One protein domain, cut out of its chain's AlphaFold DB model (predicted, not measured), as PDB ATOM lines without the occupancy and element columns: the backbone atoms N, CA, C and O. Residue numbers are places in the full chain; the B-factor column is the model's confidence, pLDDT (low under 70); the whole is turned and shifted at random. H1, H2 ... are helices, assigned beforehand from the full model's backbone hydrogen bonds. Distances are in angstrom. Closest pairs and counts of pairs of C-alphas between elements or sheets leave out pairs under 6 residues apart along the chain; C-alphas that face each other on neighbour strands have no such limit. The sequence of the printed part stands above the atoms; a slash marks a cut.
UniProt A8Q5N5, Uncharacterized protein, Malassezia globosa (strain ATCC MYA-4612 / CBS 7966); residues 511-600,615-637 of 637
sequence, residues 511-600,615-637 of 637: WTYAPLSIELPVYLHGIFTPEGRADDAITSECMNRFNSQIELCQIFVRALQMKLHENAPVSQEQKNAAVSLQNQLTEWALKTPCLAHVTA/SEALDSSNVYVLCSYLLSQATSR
ATOM      1  N   TRP A 511     -51.363   7.846  -5.664       65.44
ATOM      2  CA  TRP A 511     -49.979   7.577  -5.262       65.44
ATOM      3  C   TRP A 511     -49.587   8.413  -4.045       65.44
ATOM      4  O   TRP A 511     -49.313   9.612  -4.120       65.44
ATOM      5  N   THR A 512     -49.529   7.747  -2.894       53.62
ATOM      6  CA  THR A 512     -49.161   8.335  -1.596       53.62
ATOM      7  C   THR A 512     -47.653   8.542  -1.416       53.62
ATOM      8  O   THR A 512     -47.239   9.304  -0.539       53.62
ATOM      9  N   TYR A 513     -46.822   7.903  -2.246       52.03
ATOM     10  CA  TYR A 513     -45.362   7.906  -2.128       52.03
ATOM     11  C   TYR A 513     -44.698   8.675  -3.276       52.03
ATOM     12  O   TYR A 513     -44.461   8.138  -4.357       52.03
ATOM     13  N   ALA A 514     -44.353   9.932  -3.006       51.16
ATOM     14  CA  ALA A 514     -43.438  10.740  -3.807       51.16
ATOM     15  C   ALA A 514     -42.242  11.220  -2.943       51.16
ATOM     16  O   ALA A 514     -42.341  11.184  -1.714       51.16
ATOM     17  N   PRO A 515     -41.126  11.676  -3.544       56.31
ATOM     18  CA  PRO A 515     -40.780  11.491  -4.952       56.31
ATOM     19  C   PRO A 515     -40.624  10.000  -5.281       56.31
ATOM     20  O   PRO A 515     -40.090   9.231  -4.484       56.31
ATOM     21  N   LEU A 516     -41.089   9.595  -6.462       65.06
ATOM     22  CA  LEU A 516     -40.846   8.248  -6.973       65.06
ATOM     23  C   LEU A 516     -39.337   8.083  -7.205       65.06
ATOM     24  O   LEU A 516     -38.741   8.853  -7.957       65.06
ATOM     25  N   SER A 517     -38.716   7.081  -6.583       66.56
ATOM     26  CA  SER A 517     -37.273   6.800  -6.680       66.56
ATOM     27  C   SER A 517     -36.878   6.081  -7.979       66.56
ATOM     28  O   SER A 517     -35.960   5.264  -7.991       66.56
ATOM     29  N   ILE A 518     -37.621   6.323  -9.057       72.81
ATOM     30  CA  ILE A 518     -37.481   5.648 -10.348       72.81
ATOM     31  C   ILE A 518     -36.613   6.512 -11.265       72.81
ATOM     32  O   ILE A 518     -36.632   7.740 -11.195       72.81
ATOM     33  N   GLU A 519     -35.834   5.868 -12.128       81.75
ATOM     34  CA  GLU A 519     -35.045   6.555 -13.147       81.75
ATOM     35  C   GLU A 519     -35.953   7.380 -14.080       81.75
ATOM     36  O   GLU A 519     -36.980   6.889 -14.567       81.75
ATOM     37  N   LEU A 520     -35.554   8.624 -14.366       87.19
ATOM     38  CA  LEU A 520     -36.220   9.441 -15.380       87.19
ATOM     39  C   LEU A 520     -36.211   8.742 -16.757       87.19
ATOM     40  O   LEU A 520     -35.292   7.969 -17.052       87.19
ATOM     41  N   PRO A 521     -37.209   9.024 -17.609       89.50
ATOM     42  CA  PRO A 521     -37.257   8.557 -18.984       89.50
ATOM     43  C   PRO A 521     -35.959   8.769 -19.769       89.50
ATOM     44  O   PRO A 521     -35.308   9.819 -19.703       89.50
ATOM     45  N   VAL A 522     -35.603   7.748 -20.544       88.31
ATOM     46  CA  VAL A 522     -34.414   7.696 -21.396       88.31
ATOM     47  C   VAL A 522     -34.843   7.725 -22.859       88.31
ATOM     48  O   VAL A 522     -35.743   6.996 -23.275       88.31
ATOM     49  N   TYR A 523     -34.180   8.571 -23.644       88.31
ATOM     50  CA  TYR A 523     -34.326   8.640 -25.096       88.31
ATOM     51  C   TYR A 523     -33.587   7.458 -25.742       88.31
ATOM     52  O   TYR A 523     -32.385   7.297 -25.529       88.31
ATOM     53  N   LEU A 524     -34.299   6.629 -26.504       85.00
ATOM     54  CA  LEU A 524     -33.814   5.375 -27.100       85.00
ATOM     55  C   LEU A 524     -33.587   5.474 -28.616       85.00
ATOM     56  O   LEU A 524     -33.535   4.459 -29.310       85.00
ATOM     57  N   HIS A 525     -33.452   6.688 -29.145       80.69
ATOM     58  CA  HIS A 525     -33.255   6.906 -30.574       80.69
ATOM     59  C   HIS A 525     -32.027   6.161 -31.113       80.69
ATOM     60  O   HIS A 525     -30.940   6.207 -30.534       80.69
ATOM     61  N   GLY A 526     -32.206   5.475 -32.243       69.56
ATOM     62  CA  GLY A 526     -31.185   4.610 -32.840       69.56
ATOM     63  C   GLY A 526     -31.145   3.181 -32.281       69.56
ATOM     64  O   GLY A 526     -30.347   2.378 -32.765       69.56
ATOM     65  N   ILE A 527     -32.006   2.826 -31.319       78.06
ATOM     66  CA  ILE A 527     -32.222   1.430 -30.919       78.06
ATOM     67  C   ILE A 527     -33.156   0.737 -31.910       78.06
ATOM     68  O   ILE A 527     -34.247   1.216 -32.223       78.06
ATOM     69  N   PHE A 528     -32.725  -0.434 -32.376       76.19
ATOM     70  CA  PHE A 528     -33.481  -1.291 -33.280       76.19
ATOM     71  C   PHE A 528     -34.154  -2.420 -32.497       76.19
ATOM     72  O   PHE A 528     -33.500  -3.145 -31.742       76.19
ATOM     73  N   THR A 529     -35.455  -2.604 -32.707       74.81
ATOM     74  CA  THR A 529     -36.202  -3.790 -32.272       74.81
ATOM     75  C   THR A 529     -36.659  -4.590 -33.499       74.81
ATOM     76  O   THR A 529     -36.591  -4.087 -34.624       74.81
ATOM     77  N   PRO A 530     -37.145  -5.835 -33.329       72.12
ATOM     78  CA  PRO A 530     -37.746  -6.593 -34.428       72.12
ATOM     79  C   PRO A 530     -38.995  -5.929 -35.038       72.12
ATOM     80  O   PRO A 530     -39.362  -6.250 -36.165       72.12
ATOM     81  N   GLU A 531     -39.651  -5.031 -34.294       71.75
ATOM     82  CA  GLU A 531     -40.932  -4.403 -34.644       71.75
ATOM     83  C   GLU A 531     -40.753  -2.994 -35.244       71.75
ATOM     84  O   GLU A 531     -41.584  -2.554 -36.036       71.75
ATOM     85  N   GLY A 532     -39.655  -2.299 -34.925       74.44
ATOM     86  CA  GLY A 532     -39.389  -0.951 -35.423       74.44
ATOM     87  C   GLY A 532     -38.110  -0.317 -34.870       74.44
ATOM     88  O   GLY A 532     -37.351  -0.923 -34.110       74.44
ATOM     89  N   ARG A 533     -37.861   0.934 -35.261       81.00
ATOM     90  CA  ARG A 533     -36.852   1.795 -34.629       81.00
ATOM     91  C   ARG A 533     -37.510   2.535 -33.466       81.00
ATOM     92  O   ARG A 533     -38.585   3.106 -33.638       81.00
ATOM     93  N   ALA A 534     -36.880   2.513 -32.296       84.06
ATOM     94  CA  ALA A 534     -37.378   3.236 -31.132       84.06
ATOM     95  C   ALA A 534     -37.176   4.749 -31.302       84.06
ATOM     96  O   ALA A 534     -36.122   5.188 -31.763       84.06
ATOM     97  N   ASP A 535     -38.168   5.537 -30.879       83.94
ATOM     98  CA  ASP A 535     -38.113   7.004 -30.830       83.94
ATOM     99  C   ASP A 535     -37.764   7.680 -32.180       83.94
ATOM    100  O   ASP A 535     -37.099   8.713 -32.220       83.94
ATOM    101  N   ASP A 536     -38.212   7.113 -33.307       81.25
ATOM    102  CA  ASP A 536     -37.866   7.603 -34.657       81.25
ATOM    103  C   ASP A 536     -38.497   8.978 -34.998       81.25
ATOM    104  O   ASP A 536     -37.905   9.745 -35.757       81.25
ATOM    105  N   ALA A 537     -39.665   9.313 -34.422       79.19
ATOM    106  CA  ALA A 537     -40.308  10.639 -34.544       79.19
ATOM    107  C   ALA A 537     -40.259  11.484 -33.251       79.19
ATOM    108  O   ALA A 537     -40.573  12.673 -33.267       79.19
ATOM    109  N   ILE A 538     -39.827  10.895 -32.131       84.81
ATOM    110  CA  ILE A 538     -39.655  11.611 -30.862       84.81
ATOM    111  C   ILE A 538     -38.330  12.377 -30.925       84.81
ATOM    112  O   ILE A 538     -37.335  11.868 -31.428       84.81
ATOM    113  N   THR A 539     -38.295  13.600 -30.399       84.56
ATOM    114  CA  THR A 539     -37.064  14.408 -30.348       84.56
ATOM    115  C   THR A 539     -36.423  14.384 -28.962       84.56
ATOM    116  O   THR A 539     -37.100  14.228 -27.942       84.56
ATOM    117  N   SER A 540     -35.112  14.633 -28.896       84.25
ATOM    118  CA  SER A 540     -34.419  14.868 -27.620       84.25
ATOM    119  C   SER A 540     -34.998  16.069 -26.861       84.25
ATOM    120  O   SER A 540     -35.057  16.051 -25.634       84.25
ATOM    121  N   GLU A 541     -35.492  17.087 -27.575       83.81
ATOM    122  CA  GLU A 541     -36.192  18.225 -26.977       83.81
ATOM    123  C   GLU A 541     -37.514  17.800 -26.318       83.81
ATOM    124  O   GLU A 541     -37.753  18.166 -25.168       83.81
ATOM    125  N   CYS A 542     -38.334  16.970 -26.980       84.12
ATOM    126  CA  CYS A 542     -39.527  16.376 -26.365       84.12
ATOM    127  C   CYS A 542     -39.171  15.604 -25.088       84.12
ATOM    128  O   CYS A 542     -39.823  15.798 -24.063       84.12
ATOM    129  N   MET A 543     -38.137  14.754 -25.119       88.25
ATOM    130  CA  MET A 543     -37.752  13.976 -23.936       88.25
ATOM    131  C   MET A 543     -37.294  14.876 -22.779       88.25
ATOM    132  O   MET A 543     -37.664  14.646 -21.630       88.25
ATOM    133  N   ASN A 544     -36.551  15.946 -23.076       86.31
ATOM    134  CA  ASN A 544     -36.137  16.930 -22.075       86.31
ATOM    135  C   ASN A 544     -37.334  17.694 -21.480       86.31
ATOM    136  O   ASN A 544     -37.375  17.900 -20.269       86.31
ATOM    137  N   ARG A 545     -38.332  18.070 -22.294       83.62
ATOM    138  CA  ARG A 545     -39.583  18.684 -21.806       83.62
ATOM    139  C   ARG A 545     -40.373  17.723 -20.919       83.62
ATOM    140  O   ARG A 545     -40.841  18.138 -19.864       83.62
ATOM    141  N   PHE A 546     -40.486  16.455 -21.311       88.75
ATOM    142  CA  PHE A 546     -41.178  15.431 -20.527       88.75
ATOM    143  C   PHE A 546     -40.494  15.209 -19.169       88.75
ATOM    144  O   PHE A 546     -41.146  15.278 -18.130       88.75
ATOM    145  N   ASN A 547     -39.164  15.074 -19.157       90.31
ATOM    146  CA  ASN A 547     -38.370  14.997 -17.927       90.31
ATOM    147  C   ASN A 547     -38.545  16.246 -17.043       90.31
ATOM    148  O   ASN A 547     -38.738  16.121 -15.836       90.31
ATOM    149  N   SER A 548     -38.584  17.439 -17.639       88.69
ATOM    150  CA  SER A 548     -38.853  18.690 -16.919       88.69
ATOM    151  C   SER A 548     -40.269  18.746 -16.312       88.69
ATOM    152  O   SER A 548     -40.426  19.176 -15.169       88.69
ATOM    153  N   GLN A 549     -41.307  18.250 -16.999       88.50
ATOM    154  CA  GLN A 549     -42.659  18.141 -16.424       88.50
ATOM    155  C   GLN A 549     -42.708  17.172 -15.231       88.50
ATOM    156  O   GLN A 549     -43.391  17.451 -14.243       88.50
ATOM    157  N   ILE A 550     -41.956  16.065 -15.291       89.44
ATOM    158  CA  ILE A 550     -41.807  15.132 -14.166       89.44
ATOM    159  C   ILE A 550     -41.168  15.842 -12.967       89.44
ATOM    160  O   ILE A 550     -41.698  15.751 -11.859       89.44
ATOM    161  N   GLU A 551     -40.066  16.568 -13.175       89.75
ATOM    162  CA  GLU A 551     -39.379  17.330 -12.122       89.75
ATOM    163  C   GLU A 551     -40.310  18.353 -11.451       89.75
ATOM    164  O   GLU A 551     -40.397  18.382 -10.221       89.75
ATOM    165  N   LEU A 552     -41.080  19.118 -12.235       90.00
ATOM    166  CA  LEU A 552     -42.075  20.060 -11.710       90.00
ATOM    167  C   LEU A 552     -43.116  19.361 -10.824       90.00
ATOM    168  O   LEU A 552     -43.387  19.807  -9.706       90.00
ATOM    169  N   CYS A 553     -43.676  18.244 -11.298       89.38
ATOM    170  CA  CYS A 553     -44.661  17.475 -10.540       89.38
ATOM    171  C   CYS A 553     -44.054  16.892  -9.254       89.38
ATOM    172  O   CYS A 553     -44.707  16.904  -8.213       89.38
ATOM    173  N   GLN A 554     -42.786  16.464  -9.272       88.00
ATOM    174  CA  GLN A 554     -42.087  16.022  -8.063       88.00
ATOM    175  C   GLN A 554     -41.908  17.148  -7.035       88.00
ATOM    176  O   GLN A 554     -42.115  16.908  -5.844       88.00
ATOM    177  N   ILE A 555     -41.551  18.367  -7.459       89.81
ATOM    178  CA  ILE A 555     -41.451  19.528  -6.557       89.81
ATOM    179  C   ILE A 555     -42.831  19.847  -5.960       89.81
ATOM    180  O   ILE A 555     -42.956  19.999  -4.741       89.81
ATOM    181  N   PHE A 556     -43.878  19.862  -6.791       89.19
ATOM    182  CA  PHE A 556     -45.253  20.104  -6.355       89.19
ATOM    183  C   PHE A 556     -45.746  19.064  -5.342       89.19
ATOM    184  O   PHE A 556     -46.201  19.437  -4.260       89.19
ATOM    185  N   VAL A 557     -45.605  17.763  -5.617       85.81
ATOM    186  CA  VAL A 557     -46.086  16.726  -4.689       85.81
ATOM    187  C   VAL A 557     -45.284  16.724  -3.378       85.81
ATOM    188  O   VAL A 557     -45.881  16.516  -2.323       85.81
ATOM    189  N   ARG A 558     -43.983  17.062  -3.381       87.31
ATOM    190  CA  ARG A 558     -43.225  17.291  -2.129       87.31
ATOM    191  C   ARG A 558     -43.821  18.441  -1.303       87.31
ATOM    192  O   ARG A 558     -43.990  18.296  -0.092       87.31
ATOM    193  N   ALA A 559     -44.208  19.550  -1.941       88.06
ATOM    194  CA  ALA A 559     -44.902  20.654  -1.269       88.06
ATOM    195  C   ALA A 559     -46.280  20.229  -0.709       88.06
ATOM    196  O   ALA A 559     -46.664  20.658   0.385       88.06
ATOM    197  N   LEU A 560     -47.003  19.336  -1.401       85.44
ATOM    198  CA  LEU A 560     -48.250  18.753  -0.891       85.44
ATOM    199  C   LEU A 560     -48.026  17.840   0.323       85.44
ATOM    200  O   LEU A 560     -48.763  17.954   1.300       85.44
ATOM    201  N   GLN A 561     -47.004  16.979   0.296       83.19
ATOM    202  CA  GLN A 561     -46.649  16.081   1.406       83.19
ATOM    203  C   GLN A 561     -46.238  16.840   2.670       83.19
ATOM    204  O   GLN A 561     -46.551  16.421   3.782       83.19
ATOM    205  N   MET A 562     -45.595  17.997   2.504       85.50
ATOM    206  CA  MET A 562     -45.312  18.936   3.589       85.50
ATOM    207  C   MET A 562     -46.562  19.646   4.136       85.50
ATOM    208  O   MET A 562     -46.424  20.469   5.040       85.50
ATOM    209  N   LYS A 563     -47.762  19.347   3.613       85.50
ATOM    210  CA  LYS A 563     -49.057  19.931   4.005       85.50
ATOM    211  C   LYS A 563     -49.125  21.454   3.848       85.50
ATOM    212  O   LYS A 563     -49.918  22.113   4.510       85.50
ATOM    213  N   LEU A 564     -48.343  22.034   2.931       83.69
ATOM    214  CA  LEU A 564     -48.300  23.493   2.735       83.69
ATOM    215  C   LEU A 564     -49.621  24.079   2.204       83.69
ATOM    216  O   LEU A 564     -49.874  25.268   2.363       83.69
ATOM    217  N   HIS A 565     -50.467  23.235   1.609       81.50
ATOM    218  CA  HIS A 565     -51.827  23.565   1.178       81.50
ATOM    219  C   HIS A 565     -52.840  23.632   2.338       81.50
ATOM    220  O   HIS A 565     -53.938  24.155   2.161       81.50
ATOM    221  N   GLU A 566     -52.497  23.125   3.525       83.19
ATOM    222  CA  GLU A 566     -53.332  23.234   4.720       83.19
ATOM    223  C   GLU A 566     -53.120  24.608   5.379       83.19
ATOM    224  O   GLU A 566     -52.013  25.151   5.412       83.19
ATOM    225  N   ASN A 567     -54.164  25.181   5.983       77.38
ATOM    226  CA  ASN A 567     -54.071  26.446   6.733       77.38
ATOM    227  C   ASN A 567     -53.459  26.273   8.143       77.38
ATOM    228  O   ASN A 567     -53.760  27.030   9.064       77.38
ATOM    229  N   ALA A 568     -52.605  25.263   8.312       81.19
ATOM    230  CA  ALA A 568     -51.896  24.969   9.549       81.19
ATOM    231  C   ALA A 568     -50.665  25.887   9.741       81.19
ATOM    232  O   ALA A 568     -50.093  26.380   8.758       81.19
ATOM    233  N   PRO A 569     -50.224  26.115  10.997       81.88
ATOM    234  CA  PRO A 569     -48.946  26.763  11.274       81.88
ATOM    235  C   PRO A 569     -47.780  25.904  10.761       81.88
ATOM    236  O   PRO A 569     -47.753  24.691  10.960       81.88
ATOM    237  N   VAL A 570     -46.811  26.547  10.108       86.31
ATOM    238  CA  VAL A 570     -45.677  25.887   9.444       86.31
ATOM    239  C   VAL A 570     -44.482  25.824  10.401       86.31
ATOM    240  O   VAL A 570     -44.039  26.854  10.912       86.31
ATOM    241  N   SER A 571     -43.947  24.625  10.652       89.00
ATOM    242  CA  SER A 571     -42.773  24.424  11.512       89.00
ATOM    243  C   SER A 571     -41.500  25.001  10.880       89.00
ATOM    244  O   SER A 571     -41.398  25.112   9.660       89.00
ATOM    245  N   GLN A 572     -40.482  25.326  11.684       87.88
ATOM    246  CA  GLN A 572     -39.217  25.847  11.143       87.88
ATOM    247  C   GLN A 572     -38.534  24.856  10.180       87.88
ATOM    248  O   GLN A 572     -37.914  25.273   9.204       87.88
ATOM    249  N   GLU A 573     -38.685  23.550  10.410       87.62
ATOM    250  CA  GLU A 573     -38.200  22.504   9.503       87.62
ATOM    251  C   GLU A 573     -38.938  22.549   8.159       87.62
ATOM    252  O   GLU A 573     -38.297  22.531   7.106       87.62
ATOM    253  N   GLN A 574     -40.268  22.701   8.182       88.19
ATOM    254  CA  GLN A 574     -41.067  22.882   6.969       88.19
ATOM    255  C   GLN A 574     -40.701  24.182   6.238       88.19
ATOM    256  O   GLN A 574     -40.598  24.162   5.015       88.19
ATOM    257  N   LYS A 575     -40.429  25.290   6.944       88.25
ATOM    258  CA  LYS A 575     -39.955  26.544   6.322       88.25
ATOM    259  C   LYS A 575     -38.613  26.349   5.616       88.25
ATOM    260  O   LYS A 575     -38.474  26.716   4.453       88.25
ATOM    261  N   ASN A 576     -37.648  25.712   6.279       90.50
ATOM    262  CA  ASN A 576     -36.330  25.426   5.703       90.50
ATOM    263  C   ASN A 576     -36.438  24.518   4.461       90.50
ATOM    264  O   ASN A 576     -35.790  24.767   3.441       90.50
ATOM    265  N   ALA A 577     -37.292  23.491   4.516       90.00
ATOM    266  CA  ALA A 577     -37.573  22.626   3.373       90.00
ATOM    267  C   ALA A 577     -38.301  23.370   2.236       90.00
ATOM    268  O   ALA A 577     -37.975  23.158   1.070       90.00
ATOM    269  N   ALA A 578     -39.213  24.297   2.551       91.38
ATOM    270  CA  ALA A 578     -39.907  25.118   1.561       91.38
ATOM    271  C   ALA A 578     -38.943  26.071   0.836       91.38
ATOM    272  O   ALA A 578     -39.024  26.184  -0.382       91.38
ATOM    273  N   VAL A 579     -37.967  26.670   1.533       91.62
ATOM    274  CA  VAL A 579     -36.878  27.441   0.895       91.62
ATOM    275  C   VAL A 579     -36.057  26.560  -0.058       91.62
ATOM    276  O   VAL A 579     -35.753  26.972  -1.175       91.62
ATOM    277  N   SER A 580     -35.733  25.324   0.339       92.88
ATOM    278  CA  SER A 580     -35.010  24.377  -0.528       92.88
ATOM    279  C   SER A 580     -35.806  24.001  -1.787       92.88
ATOM    280  O   SER A 580     -35.249  23.980  -2.887       92.88
ATOM    281  N   LEU A 581     -37.115  23.758  -1.653       92.44
ATOM    282  CA  LEU A 581     -38.004  23.508  -2.792       92.44
ATOM    283  C   LEU A 581     -38.199  24.757  -3.663       92.44
ATOM    284  O   LEU A 581     -38.226  24.632  -4.881       92.44
ATOM    285  N   GLN A 582     -38.262  25.957  -3.078       92.81
ATOM    286  CA  GLN A 582     -38.350  27.219  -3.822       92.81
ATOM    287  C   GLN A 582     -37.090  27.457  -4.665       92.81
ATOM    288  O   GLN A 582     -37.190  27.884  -5.817       92.81
ATOM    289  N   ASN A 583     -35.909  27.124  -4.135       92.25
ATOM    290  CA  ASN A 583     -34.657  27.171  -4.892       92.25
ATOM    291  C   ASN A 583     -34.656  26.153  -6.046       92.25
ATOM    292  O   ASN A 583     -34.316  26.523  -7.166       92.25
ATOM    293  N   GLN A 584     -35.108  24.914  -5.808       92.19
ATOM    294  CA  GLN A 584     -35.269  23.895  -6.861       92.19
ATOM    295  C   GLN A 584     -36.257  24.343  -7.949       92.19
ATOM    296  O   GLN A 584     -35.967  24.199  -9.132       92.19
ATOM    297  N   LEU A 585     -37.392  24.940  -7.568       91.81
ATOM    298  CA  LEU A 585     -38.397  25.464  -8.498       91.81
ATOM    299  C   LEU A 585     -37.857  26.641  -9.326       91.81
ATOM    300  O   LEU A 585     -38.153  26.756 -10.513       91.81
ATOM    301  N   THR A 586     -37.024  27.486  -8.714       89.31
ATOM    302  CA  THR A 586     -36.351  28.603  -9.393       89.31
ATOM    303  C   THR A 586     -35.297  28.095 -10.382       89.31
ATOM    304  O   THR A 586     -35.247  28.556 -11.520       89.31
ATOM    305  N   GLU A 587     -34.485  27.106  -9.995       89.69
ATOM    306  CA  GLU A 587     -33.515  26.458 -10.887       89.69
ATOM    307  C   GLU A 587     -34.208  25.739 -12.057       89.69
ATOM    308  O   GLU A 587     -33.774  25.856 -13.205       89.69
ATOM    309  N   TRP A 588     -35.316  25.048 -11.785       90.44
ATOM    310  CA  TRP A 588     -36.169  24.424 -12.794       90.44
ATOM    311  C   TRP A 588     -36.723  25.459 -13.786       90.44
ATOM    312  O   TRP A 588     -36.578  25.287 -14.997       90.44
ATOM    313  N   ALA A 589     -37.262  26.581 -13.299       86.06
ATOM    314  CA  ALA A 589     -37.805  27.643 -14.147       86.06
ATOM    315  C   ALA A 589     -36.733  28.291 -15.044       86.06
ATOM    316  O   ALA A 589     -37.010  28.622 -16.195       86.06
ATOM    317  N   LEU A 590     -35.494  28.416 -14.553       84.19
ATOM    318  CA  LEU A 590     -34.349  28.889 -15.343       84.19
ATOM    319  C   LEU A 590     -33.926  27.887 -16.430       84.19
ATOM    320  O   LEU A 590     -33.521  28.303 -17.516       84.19
ATOM    321  N   LYS A 591     -34.023  26.578 -16.164       81.38
ATOM    322  CA  LYS A 591     -33.730  25.516 -17.144       81.38
ATOM    323  C   LYS A 591     -34.858  25.308 -18.154       81.38
ATOM    324  O   LYS A 591     -34.600  24.833 -19.257       81.38
ATOM    325  N   THR A 592     -36.104  25.611 -17.796       74.69
ATOM    326  CA  THR A 592     -37.279  25.388 -18.655       74.69
ATOM    327  C   THR A 592     -38.214  26.608 -18.698       74.69
ATOM    328  O   THR A 592     -39.395  26.506 -18.358       74.69
ATOM    329  N   PRO A 593     -37.731  27.777 -19.171       58.50
ATOM    330  CA  PRO A 593     -38.508  29.021 -19.158       58.50
ATOM    331  C   PRO A 593     -39.807  28.924 -19.972       58.50
ATOM    332  O   PRO A 593     -40.803  29.559 -19.634       58.50
ATOM    333  N   CYS A 594     -39.841  28.073 -21.003       60.25
ATOM    334  CA  CYS A 594     -41.031  27.820 -21.816       60.25
ATOM    335  C   CYS A 594     -42.199  27.160 -21.059       60.25
ATOM    336  O   CYS A 594     -43.333  27.323 -21.495       60.25
ATOM    337  N   LEU A 595     -41.954  26.460 -19.943       61.56
ATOM    338  CA  LEU A 595     -43.011  25.913 -19.076       61.56
ATOM    339  C   LEU A 595     -43.337  26.828 -17.881       61.56
ATOM    340  O   LEU A 595     -44.384  26.673 -17.262       61.56
ATOM    341  N   ALA A 596     -42.461  27.786 -17.558       54.69
ATOM    342  CA  ALA A 596     -42.647  28.734 -16.456       54.69
ATOM    343  C   ALA A 596     -43.415  30.013 -16.858       54.69
ATOM    344  O   ALA A 596     -43.891  30.747 -15.990       54.69
ATOM    345  N   HIS A 597     -43.540  30.306 -18.160       54.72
ATOM    346  CA  HIS A 597     -44.242  31.492 -18.660       54.72
ATOM    347  C   HIS A 597     -45.769  31.387 -18.531       54.72
ATOM    348  O   HIS A 597     -46.498  31.087 -19.476       54.72
ATOM    349  N   VAL A 598     -46.254  31.750 -17.349       50.44
ATOM    350  CA  VAL A 598     -47.629  32.205 -17.132       50.44
ATOM    351  C   VAL A 598     -47.812  33.541 -17.855       50.44
ATOM    352  O   VAL A 598     -46.916  34.390 -17.836       50.44
ATOM    353  N   THR A 599     -48.966  33.753 -18.489       39.38
ATOM    354  CA  THR A 599     -49.316  35.040 -19.101       39.38
ATOM    355  C   THR A 599     -49.437  36.122 -18.032       39.38
ATOM    356  O   THR A 599     -50.487  36.268 -17.411       39.38
ATOM    357  N   ALA A 600     -48.369  36.896 -17.842       34.81
ATOM    358  CA  ALA A 600     -48.463  38.197 -17.202       34.81
ATOM    359  C   ALA A 600     -49.312  39.109 -18.097       34.81
ATOM    360  O   ALA A 600     -49.006  39.276 -19.282       34.81
ATOM    361  N   SER A 615     -48.789  20.385 -23.461       47.59
ATOM    362  CA  SER A 615     -49.877  19.624 -24.097       47.59
ATOM    363  C   SER A 615     -51.191  20.319 -23.750       47.59
ATOM    364  O   SER A 615     -51.437  20.613 -22.579       47.59
ATOM    365  N   GLU A 616     -52.056  20.571 -24.735       51.19
ATOM    366  CA  GLU A 616     -53.361  21.210 -24.482       51.19
ATOM    367  C   GLU A 616     -54.289  20.343 -23.597       51.19
ATOM    368  O   GLU A 616     -55.380  20.776 -23.203       51.19
ATOM    369  N   ALA A 617     -53.853  19.120 -23.276       48.41
ATOM    370  CA  ALA A 617     -54.469  18.191 -22.340       48.41
ATOM    371  C   ALA A 617     -53.800  18.123 -20.946       48.41
ATOM    372  O   ALA A 617     -54.386  17.502 -20.061       48.41
ATOM    373  N   LEU A 618     -52.631  18.742 -20.706       62.84
ATOM    374  CA  LEU A 618     -51.968  18.780 -19.387       62.84
ATOM    375  C   LEU A 618     -51.457  20.181 -19.025       62.84
ATOM    376  O   LEU A 618     -50.429  20.650 -19.516       62.84
ATOM    377  N   ASP A 619     -52.144  20.820 -18.081       68.19
ATOM    378  CA  ASP A 619     -51.833  22.172 -17.623       68.19
ATOM    379  C   ASP A 619     -50.691  22.199 -16.589       68.19
ATOM    380  O   ASP A 619     -50.893  22.320 -15.378       68.19
ATOM    381  N   SER A 620     -49.454  22.069 -17.078       70.00
ATOM    382  CA  SER A 620     -48.246  22.221 -16.253       70.00
ATOM    383  C   SER A 620     -48.065  23.646 -15.708       70.00
ATOM    384  O   SER A 620     -47.437  23.820 -14.664       70.00
ATOM    385  N   SER A 621     -48.631  24.664 -16.364       75.62
ATOM    386  CA  SER A 621     -48.530  26.060 -15.922       75.62
ATOM    387  C   SER A 621     -49.260  26.274 -14.595       75.62
ATOM    388  O   SER A 621     -48.713  26.903 -13.689       75.62
ATOM    389  N   ASN A 622     -50.443  25.679 -14.424       78.81
ATOM    390  CA  ASN A 622     -51.167  25.692 -13.151       78.81
ATOM    391  C   ASN A 622     -50.407  24.970 -12.022       78.81
ATOM    392  O   ASN A 622     -50.414  25.446 -10.886       78.81
ATOM    393  N   VAL A 623     -49.677  23.884 -12.325       85.44
ATOM    394  CA  VAL A 623     -48.782  23.224 -11.351       85.44
ATOM    395  C   VAL A 623     -47.688  24.186 -10.885       85.44
ATOM    396  O   VAL A 623     -47.459  24.320  -9.683       85.44
ATOM    397  N   TYR A 624     -47.046  24.902 -11.814       87.12
ATOM    398  CA  TYR A 624     -46.014  25.890 -11.493       87.12
ATOM    399  C   TYR A 624     -46.556  27.070 -10.668       87.12
ATOM    400  O   TYR A 624     -45.950  27.430  -9.655       87.12
ATOM    401  N   VAL A 625     -47.710  27.635 -11.047       85.56
ATOM    402  CA  VAL A 625     -48.377  28.728 -10.309       85.56
ATOM    403  C   VAL A 625     -48.693  28.306  -8.880       85.56
ATOM    404  O   VAL A 625     -48.297  28.989  -7.933       85.56
ATOM    405  N   LEU A 626     -49.379  27.173  -8.708       85.88
ATOM    406  CA  LEU A 626     -49.811  26.726  -7.390       85.88
ATOM    407  C   LEU A 626     -48.620  26.313  -6.521       85.88
ATOM    408  O   LEU A 626     -48.575  26.666  -5.345       85.88
ATOM    409  N   CYS A 627     -47.619  25.633  -7.085       89.06
ATOM    410  CA  CYS A 627     -46.401  25.291  -6.356       89.06
ATOM    411  C   CYS A 627     -45.653  26.550  -5.878       89.06
ATOM    412  O   CYS A 627     -45.325  26.650  -4.693       89.06
ATOM    413  N   SER A 628     -45.483  27.547  -6.755       89.06
ATOM    414  CA  SER A 628     -44.877  28.843  -6.413       89.06
ATOM    415  C   SER A 628     -45.642  29.554  -5.294       89.06
ATOM    416  O   SER A 628     -45.032  30.066  -4.353       89.06
ATOM    417  N   TYR A 629     -46.978  29.555  -5.360       88.94
ATOM    418  CA  TYR A 629     -47.838  30.143  -4.334       88.94
ATOM    419  C   TYR A 629     -47.673  29.441  -2.978       88.94
ATOM    420  O   TYR A 629     -47.400  30.105  -1.978       88.94
ATOM    421  N   LEU A 630     -47.771  28.106  -2.937       88.56
ATOM    422  CA  LEU A 630     -47.676  27.323  -1.700       88.56
ATOM    423  C   LEU A 630     -46.317  27.495  -1.004       88.56
ATOM    424  O   LEU A 630     -46.263  27.655   0.216       88.56
ATOM    425  N   LEU A 631     -45.220  27.504  -1.764       90.44
ATOM    426  CA  LEU A 631     -43.868  27.687  -1.228       90.44
ATOM    427  C   LEU A 631     -43.630  29.129  -0.739       90.44
ATOM    428  O   LEU A 631     -43.094  29.330   0.355       90.44
ATOM    429  N   SER A 632     -44.103  30.132  -1.484       87.94
ATOM    430  CA  SER A 632     -44.047  31.547  -1.073       87.94
ATOM    431  C   SER A 632     -44.892  31.822   0.180       87.94
ATOM    432  O   SER A 632     -44.502  32.588   1.063       87.94
ATOM    433  N   GLN A 633     -46.046  31.163   0.307       86.06
ATOM    434  CA  GLN A 633     -46.896  31.266   1.490       86.06
ATOM    435  C   GLN A 633     -46.266  30.566   2.705       86.06
ATOM    436  O   GLN A 633     -46.273  31.108   3.807       86.06
ATOM    437  N   ALA A 634     -45.672  29.385   2.517       86.31
ATOM    438  CA  ALA A 634     -45.019  28.631   3.587       86.31
ATOM    439  C   ALA A 634     -43.782  29.332   4.174       86.31
ATOM    440  O   ALA A 634     -43.452  29.111   5.336       86.31
ATOM    441  N   THR A 635     -43.108  30.163   3.376       82.56
ATOM    442  CA  THR A 635     -41.917  30.935   3.774       82.56
ATOM    443  C   THR A 635     -42.235  32.305   4.383       82.56
ATOM    444  O   THR A 635     -41.346  32.916   4.974       82.56
ATOM    445  N   SER A 636     -43.482  32.776   4.263       81.19
ATOM    446  CA  SER A 636     -43.969  34.043   4.834       81.19
ATOM    447  C   SER A 636     -44.870  33.875   6.068       81.19
ATOM    448  O   SER A 636     -44.956  34.798   6.880       81.19
ATOM    449  N   ARG A 637     -45.506  32.705   6.234       77.56
ATOM    450  CA  ARG A 637     -45.984  32.208   7.541       77.56
ATOM    451  C   ARG A 637     -44.806  31.946   8.482       77.56
ATOM    452  O   ARG A 637     -45.022  31.815   9.708       77.56
TER     453      ARG A 637
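This is residues 511 to 600 and 615 to 637 of the 637 residues of an uncharacterized protein of Malassezia globosa (strain ATCC MYA-4612 / CBS 7966) (UniProt A8Q5N5). Three helices, H1, H2 and H4, form a small up-and-down bundle, their centres set in a triangle, and a long stretch without a named element, residues 511 to 539, leads into it and makes a turn around Pro 530 beyond the beginning of H1. The short H3 sits just after the end of H2, beside the beginning of H4. The printed part has 113 residues with four named helices, in the order H1, H2, H3, H4, and no named strand; its class is all helix. The whole is loose, with a radius of gyration of the C-alphas of 17.0 A, and elongated, spanning 57 by 34 by 23 A.

Go first to H1, residues 540 to 561, and H2, residues 572 to 591, which form a helical hairpin. They touch, with the closest C-alphas, those of Ile 555 and Leu 581, 6.5 A apart, and run opposite ways at a shallow tilt of 15 degrees. Next find H4, residues 620 to 636, which completes the up-and-down bundle, each helix running against the one before it. With its residues 628 to 635 alone H4 touches H2, opposite ways, at a tilt of 36 degrees, only just steep; the closest C-alphas are those of Lys 575 and Thr 635, 5.4 A apart. H1 touches H4 with residues 549 to 559 alone, the same way, at 38 degrees, only just steep; the closest C-alphas, of Phe 556 and Cys 627, are 5.3 A apart. Helix packing is mostly crossed, but only just: 1 of these 3 pairs is at a shallow tilt. H3, residues 593 to 596, touches residues 620 to 624 of H4, with the closest C-alphas, of Leu 595 and Ser 621, 6.4 A apart. H3 is close to H2 but not clearly touching, and H1 and H3 are near each other, with 6 pairs of C-alphas within 10 A. In H1, H2 and H4 every O i to N i+4 pair is within hydrogen-bond range; H3 is too short for one.

Start at C-alpha 511, (-49.979, 7.577, -5.262), and go to C-alpha 540 at (-34.419, 14.868, -27.620), where H1 begins its 31.5 A. H2 measures 28.8 A, H3 5.0 A and H4 24.6 A, ending at C-alpha 636, (-43.969, 34.043, 4.834).

The C-alphas farthest apart are those of Pro 530 and Arg 637, the chain's last residue, at 57.7 A. Residues 601 to 614 are not printed; C-alphas 600 and 615 are 19.9 A apart across this cut, in the link from H3 to H4. The link from H2 to H3 is tight and that from H1 to H2 short. The mean pLDDT of the printed part is 79.7; look for values under 70 at residues 511 to 517, 526, 593 to 600 and 615 to 619.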